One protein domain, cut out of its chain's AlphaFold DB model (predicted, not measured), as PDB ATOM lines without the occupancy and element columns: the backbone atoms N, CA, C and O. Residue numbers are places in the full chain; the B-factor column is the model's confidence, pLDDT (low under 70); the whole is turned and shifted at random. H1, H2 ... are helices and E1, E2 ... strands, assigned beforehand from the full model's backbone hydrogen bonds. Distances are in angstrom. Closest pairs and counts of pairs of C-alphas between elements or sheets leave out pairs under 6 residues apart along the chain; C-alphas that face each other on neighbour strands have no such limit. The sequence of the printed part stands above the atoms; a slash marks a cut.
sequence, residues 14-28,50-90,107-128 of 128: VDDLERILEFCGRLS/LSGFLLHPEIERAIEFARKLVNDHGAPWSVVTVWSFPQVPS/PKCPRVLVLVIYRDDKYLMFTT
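This is residues 14 to 28, 50 to 90 and 107 to 128 of the 128 residues of an uncharacterized protein of Ostreococcus tauri (UniProt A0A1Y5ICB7). A small antiparallel sheet, order E1 - E2 - E3, is sandwiched in three layers: H1 crosses one face, H2 runs along E1 on the other. The 78 printed residues hold two named helices, then three strands, a mixed class. The whole is only just compact, close to loose: radius of gyration of the C-alphas 13.4 A, spans 40 by 32 by 20 A.

H1, residues 14 to 28, is on the sheet of E1, 77 to 83, E2, 112 to 118, and E3, 123 to 127, across the strands. H2, residues 56 to 71, is on the opposite face; its closest C-alphas to E1 are Val 70 and Trp 77, 5.7 A. N 80 and O 115 of E1 and E2 are 2.9 A apart; in the hairpin E2 and E3, N 114 and O 126, 2.9 A. In H1 and H2 every O i to N i+4 pair is within hydrogen-bond range.

H1, 21.4 A long, begins at C-alpha 14 (-13.406, -19.041, 3.861); H2 measures 22.6 A, E1 20.2 A, E2 19.6 A; E3, 13.4 A, ends at C-alpha 127 (-26.347, -21.469, -3.233).

Residues 29 to 49 and 91 to 106 are cut out, leaving C-alpha gaps of 10.9 A and 14.8 A. Residues 14 to 19, 88 to 90, 107 to 109 and 128 have pLDDT under 70.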
ATOM      1  N   VAL A  14     -11.953 -19.122   3.635       44.78
ATOM      2  CA  VAL A  14     -13.406 -19.041   3.861       44.78
ATOM      3  C   VAL A  14     -13.828 -17.634   4.322       44.78
ATOM      4  O   VAL A  14     -14.925 -17.181   3.990       44.78
ATOM      5  N   ASP A  15     -12.912 -16.911   4.966       52.91
ATOM      6  CA  ASP A  15     -13.069 -15.538   5.445       52.91
ATOM      7  C   ASP A  15     -13.346 -14.520   4.321       52.91
ATOM      8  O   ASP A  15     -14.058 -13.539   4.542       52.91
ATOM      9  N   ASP A  16     -12.849 -14.743   3.101       58.00
ATOM     10  CA  ASP A  16     -13.073 -13.818   1.981       58.00
ATOM     11  C   ASP A  16     -14.472 -13.972   1.367       58.00
ATOM     12  O   ASP A  16     -15.056 -12.997   0.886       58.00
ATOM     13  N   LEU A  17     -15.063 -15.171   1.425       61.12
ATOM     14  CA  LEU A  17     -16.419 -15.408   0.925       61.12
ATOM     15  C   LEU A  17     -17.468 -14.775   1.833       61.12
ATOM     16  O   LEU A  17     -18.376 -14.104   1.343       61.12
ATOM     17  N   GLU A  18     -17.354 -14.986   3.146       66.12
ATOM     18  CA  GLU A  18     -18.278 -14.390   4.111       66.12
ATOM     19  C   GLU A  18     -18.245 -12.864   4.021       66.12
ATOM     20  O   GLU A  18     -19.301 -12.234   4.003       66.12
ATOM     21  N   ARG A  19     -17.059 -12.277   3.819       68.06
ATOM     22  CA  ARG A  19     -16.903 -10.840   3.562       68.06
ATOM     23  C   ARG A  19     -17.585 -10.384   2.279       68.06
ATOM     24  O   ARG A  19     -18.249  -9.353   2.302       68.06
ATOM     25  N   ILE A  20     -17.457 -11.120   1.170       70.00
ATOM     26  CA  ILE A  20     -18.132 -10.772  -0.095       70.00
ATOM     27  C   ILE A  20     -19.653 -10.874   0.063       70.00
ATOM     28  O   ILE A  20     -20.377  -9.973  -0.361       70.00
ATOM     29  N   LEU A  21     -20.152 -11.936   0.699       72.00
ATOM     30  CA  LEU A  21     -21.584 -12.123   0.939       72.00
ATOM     31  C   LEU A  21     -22.146 -11.048   1.871       72.00
ATOM     32  O   LEU A  21     -23.206 -10.486   1.591       72.00
ATOM     33  N   GLU A  22     -21.426 -10.717   2.942       74.44
ATOM     34  CA  GLU A  22     -21.787  -9.639   3.856       74.44
ATOM     35  C   GLU A  22     -21.769  -8.280   3.147       74.44
ATOM     36  O   GLU A  22     -22.715  -7.502   3.280       74.44
ATOM     37  N   PHE A  23     -20.739  -8.008   2.345       73.44
ATOM     38  CA  PHE A  23     -20.627  -6.799   1.533       73.44
ATOM     39  C   PHE A  23     -21.811  -6.653   0.568       73.44
ATOM     40  O   PHE A  23     -22.490  -5.624   0.570       73.44
ATOM     41  N   CYS A  24     -22.129  -7.699  -0.200       75.69
ATOM     42  CA  CYS A  24     -23.279  -7.709  -1.104       75.69
ATOM     43  C   CYS A  24     -24.608  -7.565  -0.352       75.69
ATOM     44  O   CYS A  24     -25.509  -6.867  -0.824       75.69
ATOM     45  N   GLY A  25     -24.729  -8.187   0.823       73.50
ATOM     46  CA  GLY A  25     -25.884  -8.041   1.705       73.50
ATOM     47  C   GLY A  25     -26.075  -6.594   2.162       73.50
ATOM     48  O   GLY A  25     -27.164  -6.043   2.010       73.50
ATOM     49  N   ARG A  26     -25.011  -5.944   2.644       73.81
ATOM     50  CA  ARG A  26     -25.027  -4.540   3.089       73.81
ATOM     51  C   ARG A  26     -25.391  -3.582   1.952       73.81
ATOM     52  O   ARG A  26     -26.288  -2.760   2.136       73.81
ATOM     53  N   LEU A  27     -24.784  -3.737   0.771       73.69
ATOM     54  CA  LEU A  27     -25.137  -2.941  -0.412       73.69
ATOM     55  C   LEU A  27     -26.606  -3.127  -0.814       73.69
ATOM     56  O   LEU A  27     -27.305  -2.159  -1.107       73.69
ATOM     57  N   SER A  28     -27.110  -4.364  -0.773       71.12
ATOM     58  CA  SER A  28     -28.508  -4.676  -1.116       71.12
ATOM     59  C   SER A  28     -29.522  -4.080  -0.130       71.12
ATOM     60  O   SER A  28     -30.683  -3.857  -0.490       71.12
ATOM     61  N   LEU A  50     -33.264  -5.378  -9.552       86.50
ATOM     62  CA  LEU A  50     -34.523  -5.825 -10.139       86.50
ATOM     63  C   LEU A  50     -35.354  -6.515  -9.056       86.50
ATOM     64  O   LEU A  50     -34.851  -7.369  -8.329       86.50
ATOM     65  N   SER A  51     -36.621  -6.132  -8.924       86.44
ATOM     66  CA  SER A  51     -37.547  -6.705  -7.946       86.44
ATOM     67  C   SER A  51     -38.859  -7.106  -8.611       86.44
ATOM     68  O   SER A  51     -39.300  -6.488  -9.576       86.44
ATOM     69  N   GLY A  52     -39.480  -8.167  -8.095       87.50
ATOM     70  CA  GLY A  52     -40.730  -8.710  -8.621       87.50
ATOM     71  C   GLY A  52     -40.641 -10.206  -8.900       87.50
ATOM     72  O   GLY A  52     -39.806 -10.913  -8.338       87.50
ATOM     73  N   PHE A  53     -41.537 -10.689  -9.756       87.25
ATOM     74  CA  PHE A  53     -41.540 -12.074 -10.212       87.25
ATOM     75  C   PHE A  53     -40.687 -12.197 -11.475       87.25
ATOM     76  O   PHE A  53     -41.173 -11.940 -12.571       87.25
ATOM     77  N   LEU A  54     -39.415 -12.553 -11.290       88.44
ATOM     78  CA  LEU A  54     -38.470 -12.745 -12.386       88.44
ATOM     79  C   LEU A  54     -38.465 -14.207 -12.839       88.44
ATOM     80  O   LEU A  54     -38.317 -15.130 -12.033       88.44
ATOM     81  N   LEU A  55     -38.605 -14.411 -14.141       88.38
ATOM     82  CA  LEU A  55     -38.465 -15.694 -14.805       88.38
ATOM     83  C   LEU A  55     -36.990 -16.031 -15.030       88.38
ATOM     84  O   LEU A  55     -36.113 -15.167 -15.065       88.38
ATOM     85  N   HIS A  56     -36.715 -17.311 -15.268       86.06
ATOM     86  CA  HIS A  56     -35.361 -17.783 -15.552       86.06
ATOM     87  C   HIS A  56     -34.651 -17.012 -16.691       86.06
ATOM     88  O   HIS A  56     -33.526 -16.573 -16.461       86.06
ATOM     89  N   PRO A  57     -35.292 -16.701 -17.839       91.88
ATOM     90  CA  PRO A  57     -34.640 -15.935 -18.910       91.88
ATOM     91  C   PRO A  57     -34.314 -14.479 -18.544       91.88
ATOM     92  O   PRO A  57     -33.526 -13.818 -19.216       91.88
ATOM     93  N   GLU A  58     -34.955 -13.912 -17.521       90.50
ATOM     94  CA  GLU A  58     -34.599 -12.581 -17.006       90.50
ATOM     95  C   GLU A  58     -33.341 -12.654 -16.144       90.50
ATOM     96  O   GLU A  58     -32.476 -11.786 -16.243       90.50
ATOM     97  N   ILE A  59     -33.206 -13.729 -15.364       89.12
ATOM     98  CA  ILE A  59     -32.008 -14.009 -14.572       89.12
ATOM     99  C   ILE A  59     -30.811 -14.276 -15.495       89.12
ATOM    100  O   ILE A  59     -29.741 -13.712 -15.279       89.12
ATOM    101  N   GLU A  60     -30.987 -15.072 -16.554       91.50
ATOM    102  CA  GLU A  60     -29.935 -15.324 -17.550       91.50
ATOM    103  C   GLU A  60     -29.456 -14.025 -18.205       91.50
ATOM    104  O   GLU A  60     -28.252 -13.771 -18.261       91.50
ATOM    105  N   ARG A  61     -30.383 -13.144 -18.603       93.00
ATOM    106  CA  ARG A  61     -30.040 -11.825 -19.158       93.00
ATOM    107  C   ARG A  61     -29.251 -10.955 -18.177       93.00
ATOM    108  O   ARG A  61     -28.329 -10.257 -18.596       93.00
ATOM    109  N   ALA A  62     -29.572 -11.001 -16.883       91.44
ATOM    110  CA  ALA A  62     -28.810 -10.280 -15.863       91.44
ATOM    111  C   ALA A  62     -27.377 -10.827 -15.719       91.44
ATOM    112  O   ALA A  62     -26.429 -10.050 -15.603       91.44
ATOM    113  N   ILE A  63     -27.202 -12.150 -15.789       91.75
ATOM    114  CA  ILE A  63     -25.881 -12.796 -15.765       91.75
ATOM    115  C   ILE A  63     -25.073 -12.433 -17.018       91.75
ATOM    116  O   ILE A  63     -23.895 -12.097 -16.913       91.75
ATOM    117  N   GLU A  64     -25.688 -12.453 -18.201       93.00
ATOM    118  CA  GLU A  64     -25.033 -12.038 -19.447       93.00
ATOM    119  C   GLU A  64     -24.584 -10.577 -19.406       93.00
ATOM    120  O   GLU A  64     -23.463 -10.263 -19.810       93.00
ATOM    121  N   PHE A  65     -25.426  -9.684 -18.886       92.12
ATOM    122  CA  PHE A  65     -25.061  -8.286 -18.687       92.12
ATOM    123  C   PHE A  65     -23.855  -8.147 -17.749       92.12
ATOM    124  O   PHE A  65     -22.884  -7.466 -18.080       92.12
ATOM    125  N   ALA A  66     -23.867  -8.859 -16.620       90.88
ATOM    126  CA  ALA A  66     -22.766  -8.851 -15.665       90.88
ATOM    127  C   ALA A  66     -21.455  -9.404 -16.259       90.88
ATOM    128  O   ALA A  66     -20.380  -8.889 -15.942       90.88
ATOM    129  N   ARG A  67     -21.525 -10.395 -17.163       91.44
ATOM    130  CA  ARG A  67     -20.361 -10.886 -17.926       91.44
ATOM    131  C   ARG A  67     -19.814  -9.828 -18.878       91.44
ATOM    132  O   ARG A  67     -18.607  -9.604 -18.897       91.44
ATOM    133  N   LYS A  68     -20.684  -9.145 -19.629       92.12
ATOM    134  CA  LYS A  68     -20.276  -8.063 -20.543       92.12
ATOM    135  C   LYS A  68     -19.604  -6.911 -19.802       92.12
ATOM    136  O   LYS A  68     -18.608  -6.383 -20.280       92.12
ATOM    137  N   LEU A  69     -20.074  -6.555 -18.604       89.38
ATOM    138  CA  LEU A  69     -19.417  -5.523 -17.791       89.38
ATOM    139  C   LEU A  69     -17.947  -5.850 -17.484       89.38
ATOM    140  O   LEU A  69     -17.089  -4.970 -17.529       89.38
ATOM    141  N   VAL A  70     -17.649  -7.117 -17.199       89.50
ATOM    142  CA  VAL A  70     -16.296  -7.562 -16.838       89.50
ATOM    143  C   VAL A  70     -15.410  -7.743 -18.068       89.50
ATOM    144  O   VAL A  70     -14.264  -7.295 -18.074       89.50
ATOM    145  N   ASN A  71     -15.941  -8.371 -19.119       88.19
ATOM    146  CA  ASN A  71     -15.169  -8.710 -20.312       88.19
ATOM    147  C   ASN A  71     -15.043  -7.536 -21.300       88.19
ATOM    148  O   ASN A  71     -13.957  -7.311 -21.830       88.19
ATOM    149  N   ASP A  72     -16.113  -6.767 -21.511       88.62
ATOM    150  CA  ASP A  72     -16.179  -5.739 -22.562       88.62
ATOM    151  C   ASP A  72     -15.937  -4.328 -22.004       88.62
ATOM    152  O   ASP A  72     -15.303  -3.496 -22.651       88.62
ATOM    153  N   HIS A  73     -16.422  -4.050 -20.787       81.56
ATOM    154  CA  HIS A  73     -16.338  -2.720 -20.162       81.56
ATOM    155  C   HIS A  73     -15.199  -2.583 -19.142       81.56
ATOM    156  O   HIS A  73     -15.023  -1.523 -18.542       81.56
ATOM    157  N   GLY A  74     -14.393  -3.633 -18.967       80.44
ATOM    158  CA  GLY A  74     -13.150  -3.584 -18.203       80.44
ATOM    159  C   GLY A  74     -13.308  -3.618 -16.683       80.44
ATOM    160  O   GLY A  74     -12.292  -3.473 -15.995       80.44
ATOM    161  N   ALA A  75     -14.515  -3.858 -16.154       83.44
ATOM    162  CA  ALA A  75     -14.708  -4.049 -14.719       83.44
ATOM    163  C   ALA A  75     -13.826  -5.210 -14.206       83.44
ATOM    164  O   ALA A  75     -13.625  -6.199 -14.917       83.44
ATOM    165  N   PRO A  76     -13.256  -5.113 -12.991       82.88
ATOM    166  CA  PRO A  76     -12.370  -6.155 -12.469       82.88
ATOM    167  C   PRO A  76     -13.136  -7.443 -12.128       82.88
ATOM    168  O   PRO A  76     -12.621  -8.542 -12.333       82.88
ATOM    169  N   TRP A  77     -14.362  -7.301 -11.626       84.69
ATOM    170  CA  TRP A  77     -15.296  -8.376 -11.306       84.69
ATOM    171  C   TRP A  77     -16.718  -7.807 -11.221       84.69
ATOM    172  O   TRP A  77     -16.904  -6.598 -11.082       84.69
ATOM    173  N   SER A  78     -17.725  -8.673 -11.311       88.50
ATOM    174  CA  SER A  78     -19.134  -8.326 -11.100       88.50
ATOM    175  C   SER A  78     -19.812  -9.384 -10.234       88.50
ATOM    176  O   SER A  78     -19.365 -10.530 -10.174       88.50
ATOM    177  N   VAL A  79     -20.875  -9.004  -9.522       88.06
ATOM    178  CA  VAL A  79     -21.637  -9.934  -8.677       88.06
ATOM    179  C   VAL A  79     -23.103  -9.885  -9.049       88.06
ATOM    180  O   VAL A  79     -23.698  -8.814  -9.143       88.06
ATOM    181  N   VAL A  80     -23.696 -11.064  -9.207       90.62
ATOM    182  CA  VAL A  80     -25.135 -11.244  -9.378       90.62
ATOM    183  C   VAL A  80     -25.663 -11.988  -8.164       90.62
ATOM    184  O   VAL A  80     -25.194 -13.079  -7.846       90.62
ATOM    185  N   THR A  81     -26.654 -11.408  -7.488       87.88
ATOM    186  CA  THR A  81     -27.383 -12.093  -6.415       87.88
ATOM    187  C   THR A  81     -28.840 -12.275  -6.815       87.88
ATOM    188  O   THR A  81     -29.477 -11.354  -7.322       87.88
ATOM    189  N   VAL A  82     -29.374 -13.478  -6.610       88.12
ATOM    190  CA  VAL A  82     -30.762 -13.828  -6.928       88.12
ATOM    191  C   VAL A  82     -31.410 -14.398  -5.682       88.12
ATOM    192  O   VAL A  82     -30.932 -15.375  -5.113       88.12
ATOM    193  N   TRP A  83     -32.512 -13.781  -5.269       86.81
ATOM    194  CA  TRP A  83     -33.214 -14.111  -4.037       86.81
ATOM    195  C   TRP A  83     -34.560 -14.727  -4.400       86.81
ATOM    196  O   TRP A  83     -35.396 -14.082  -5.032       86.81
ATOM    197  N   SER A  84     -34.770 -15.988  -4.031       83.81
ATOM    198  CA  SER A  84     -36.039 -16.665  -4.284       83.81
ATOM    199  C   SER A  84     -37.126 -16.163  -3.339       83.81
ATOM    200  O   SER A  84     -36.856 -15.599  -2.280       83.81
ATOM    201  N   PHE A  85     -38.388 -16.466  -3.644       83.06
ATOM    202  CA  PHE A  85     -39.438 -16.287  -2.647       83.06
ATOM    203  C   PHE A  85     -39.202 -17.241  -1.458       83.06
ATOM    204  O   PHE A  85     -38.856 -18.408  -1.668       83.06
ATOM    205  N   PRO A  86     -39.431 -16.804  -0.209       77.56
ATOM    206  CA  PRO A  86     -39.329 -17.681   0.960       77.56
ATOM    207  C   PRO A  86     -40.317 -18.853   0.921       77.56
ATOM    208  O   PRO A  86     -40.089 -19.918   1.488       77.56
ATOM    209  N   GLN A  87     -41.454 -18.659   0.250       74.12
ATOM    210  CA  GLN A  87     -42.552 -19.621   0.229       74.12
ATOM    211  C   GLN A  87     -42.503 -20.596  -0.954       74.12
ATOM    212  O   GLN A  87     -43.497 -21.281  -1.183       74.12
ATOM    213  N   VAL A  88     -41.386 -20.692  -1.691       67.62
ATOM    214  CA  VAL A  88     -41.295 -21.592  -2.852       67.62
ATOM    215  C   VAL A  88     -41.550 -23.046  -2.423       67.62
ATOM    216  O   VAL A  88     -40.834 -23.576  -1.564       67.62
ATOM    217  N   PRO A  89     -42.560 -23.708  -3.015       64.50
ATOM    218  CA  PRO A  89     -42.811 -25.125  -2.804       64.50
ATOM    219  C   PRO A  89     -41.575 -25.972  -3.143       64.50
ATOM    220  O   PRO A  89     -40.986 -25.851  -4.217       64.50
ATOM    221  N   SER A  90     -41.163 -26.851  -2.226       59.75
ATOM    222  CA  SER A  90     -39.927 -27.648  -2.355       59.75
ATOM    223  C   SER A  90     -39.939 -28.592  -3.567       59.75
ATOM    224  O   SER A  90     -38.889 -28.939  -4.101       59.75
ATOM    225  N   PRO A 107     -39.000 -19.778  10.586       60.44
ATOM    226  CA  PRO A 107     -39.067 -18.789   9.521       60.44
ATOM    227  C   PRO A 107     -38.553 -19.399   8.216       60.44
ATOM    228  O   PRO A 107     -37.483 -20.005   8.156       60.44
ATOM    229  N   LYS A 108     -39.338 -19.260   7.146       66.62
ATOM    230  CA  LYS A 108     -38.899 -19.682   5.817       66.62
ATOM    231  C   LYS A 108     -37.870 -18.670   5.323       66.62
ATOM    232  O   LYS A 108     -38.208 -17.502   5.159       66.62
ATOM    233  N   CYS A 109     -36.641 -19.113   5.079       67.56
ATOM    234  CA  CYS A 109     -35.624 -18.282   4.442       67.56
ATOM    235  C   CYS A 109     -35.723 -18.397   2.913       67.56
ATOM    236  O   CYS A 109     -35.983 -19.494   2.400       67.56
ATOM    237  N   PRO A 110     -35.547 -17.289   2.173       74.06
ATOM    238  CA  PRO A 110     -35.368 -17.352   0.730       74.06
ATOM    239  C   PRO A 110     -34.079 -18.114   0.406       74.06
ATOM    240  O   PRO A 110     -33.092 -17.993   1.130       74.06
ATOM    241  N   ARG A 111     -34.084 -18.880  -0.688       78.69
ATOM    242  CA  ARG A 111     -32.838 -19.394  -1.258       78.69
ATOM    243  C   ARG A 111     -32.121 -18.251  -1.944       78.69
ATOM    244  O   ARG A 111     -32.765 -17.470  -2.653       78.69
ATOM    245  N   VAL A 112     -30.812 -18.168  -1.758       80.75
ATOM    246  CA  VAL A 112     -30.002 -17.125  -2.383       80.75
ATOM    247  C   VAL A 112     -28.956 -17.783  -3.267       80.75
ATOM    248  O   VAL A 112     -28.187 -18.631  -2.825       80.75
ATOM    249  N   LEU A 113     -28.948 -17.393  -4.537       83.81
ATOM    250  CA  LEU A 113     -27.863 -17.675  -5.466       83.81
ATOM    251  C   LEU A 113     -26.958 -16.448  -5.509       83.81
ATOM    252  O   LEU A 113     -27.438 -15.341  -5.748       83.81
ATOM    253  N   VAL A 114     -25.660 -16.650  -5.321       84.81
ATOM    254  CA  VAL A 114     -24.640 -15.617  -5.517       84.81
ATOM    255  C   VAL A 114     -23.647 -16.104  -6.555       84.81
ATOM    256  O   VAL A 114     -23.090 -17.193  -6.433       84.81
ATOM    257  N   LEU A 115     -23.439 -15.289  -7.581       88.38
ATOM    258  CA  LEU A 115     -22.504 -15.543  -8.660       88.38
ATOM    259  C   LEU A 115     -21.495 -14.396  -8.712       88.38
ATOM    260  O   LEU A 115     -21.872 -13.260  -8.987       88.38
ATOM    261  N   VAL A 116     -20.226 -14.700  -8.456       87.19
ATOM    262  CA  VAL A 116     -19.112 -13.760  -8.627       87.19
ATOM    263  C   VAL A 116     -18.456 -14.063  -9.964       87.19
ATOM    264  O   VAL A 116     -18.046 -15.198 -10.202       87.19
ATOM    265  N   ILE A 117     -18.382 -13.070 -10.840       88.94
ATOM    266  CA  ILE A 117     -17.907 -13.200 -12.215       88.94
ATOM    267  C   ILE A 117     -16.600 -12.428 -12.354       88.94
ATOM    268  O   ILE A 117     -16.501 -11.262 -11.973       88.94
ATOM    269  N   TYR A 118     -15.609 -13.087 -12.936       87.69
ATOM    270  CA  TYR A 118     -14.295 -12.550 -13.252       87.69
ATOM    271  C   TYR A 118     -14.064 -12.580 -14.767       87.69
ATOM    272  O   TYR A 118     -14.862 -13.133 -15.527       87.69
ATOM    273  N   ARG A 119     -12.954 -11.978 -15.204       84.88
ATOM    274  CA  ARG A 119     -12.530 -12.004 -16.610       84.88
ATOM    275  C   ARG A 119     -12.347 -13.434 -17.123       84.88
ATOM    276  O   ARG A 119     -12.140 -14.370 -16.346       84.88
ATOM    277  N   ASP A 120     -12.417 -13.575 -18.444       83.38
ATOM    278  CA  ASP A 120     -12.310 -14.852 -19.163       83.38
ATOM    279  C   ASP A 120     -13.411 -15.854 -18.780       83.38
ATOM    280  O   ASP A 120     -13.200 -17.069 -18.791       83.38
ATOM    281  N   ASP A 121     -14.586 -15.344 -18.397       77.56
ATOM    282  CA  ASP A 121     -15.752 -16.140 -17.992       77.56
ATOM    283  C   ASP A 121     -15.514 -17.073 -16.793       77.56
ATOM    284  O   ASP A 121     -16.233 -18.057 -16.589       77.56
ATOM    285  N   LYS A 122     -14.514 -16.763 -15.965       81.69
ATOM    286  CA  LYS A 122     -14.300 -17.445 -14.686       81.69
ATOM    287  C   LYS A 122     -15.369 -16.991 -13.696       81.69
ATOM    288  O   LYS A 122     -15.647 -15.801 -13.586       81.69
ATOM    289  N   TYR A 123     -15.956 -17.922 -12.948       83.88
ATOM    290  CA  TYR A 123     -16.979 -17.590 -11.959       83.88
ATOM    291  C   TYR A 123     -16.900 -18.462 -10.706       83.88
ATOM    292  O   TYR A 123     -16.449 -19.608 -10.752       83.88
ATOM    293  N   LEU A 124     -17.393 -17.914  -9.598       82.06
ATOM    294  CA  LEU A 124     -17.685 -18.628  -8.358       82.06
ATOM    295  C   LEU A 124     -19.192 -18.585  -8.115       82.06
ATOM    296  O   LEU A 124     -19.810 -17.531  -8.252       82.06
ATOM    297  N   MET A 125     -19.782 -19.728  -7.768       80.94
ATOM    298  CA  MET A 125     -21.222 -19.877  -7.564       80.94
ATOM    299  C   MET A 125     -21.506 -20.425  -6.169       80.94
ATOM    300  O   MET A 125     -20.950 -21.453  -5.781       80.94
ATOM    301  N   PHE A 126     -22.426 -19.777  -5.460       76.19
ATOM    302  CA  PHE A 126     -22.859 -20.150  -4.119       76.19
ATOM    303  C   PHE A 126     -24.381 -20.230  -4.067       76.19
ATOM    304  O   PHE A 126     -25.068 -19.366  -4.607       76.19
ATOM    305  N   THR A 127     -24.905 -21.263  -3.413       73.00
ATOM    306  CA  THR A 127     -26.347 -21.469  -3.233       73.00
ATOM    307  C   THR A 127     -26.641 -21.797  -1.778       73.00
ATOM    308  O   THR A 127     -26.049 -22.744  -1.254       73.00
ATOM    309  N   THR A 128     -27.554 -21.052  -1.158       63.88
ATOM    310  CA  THR A 128     -28.044 -21.281   0.211       63.88
ATOM    311  C   THR A 128     -29.506 -21.711   0.251       63.88
ATOM    312  O   THR A 128     -30.278 -21.366  -0.679       63.88
TER     313      THR A 128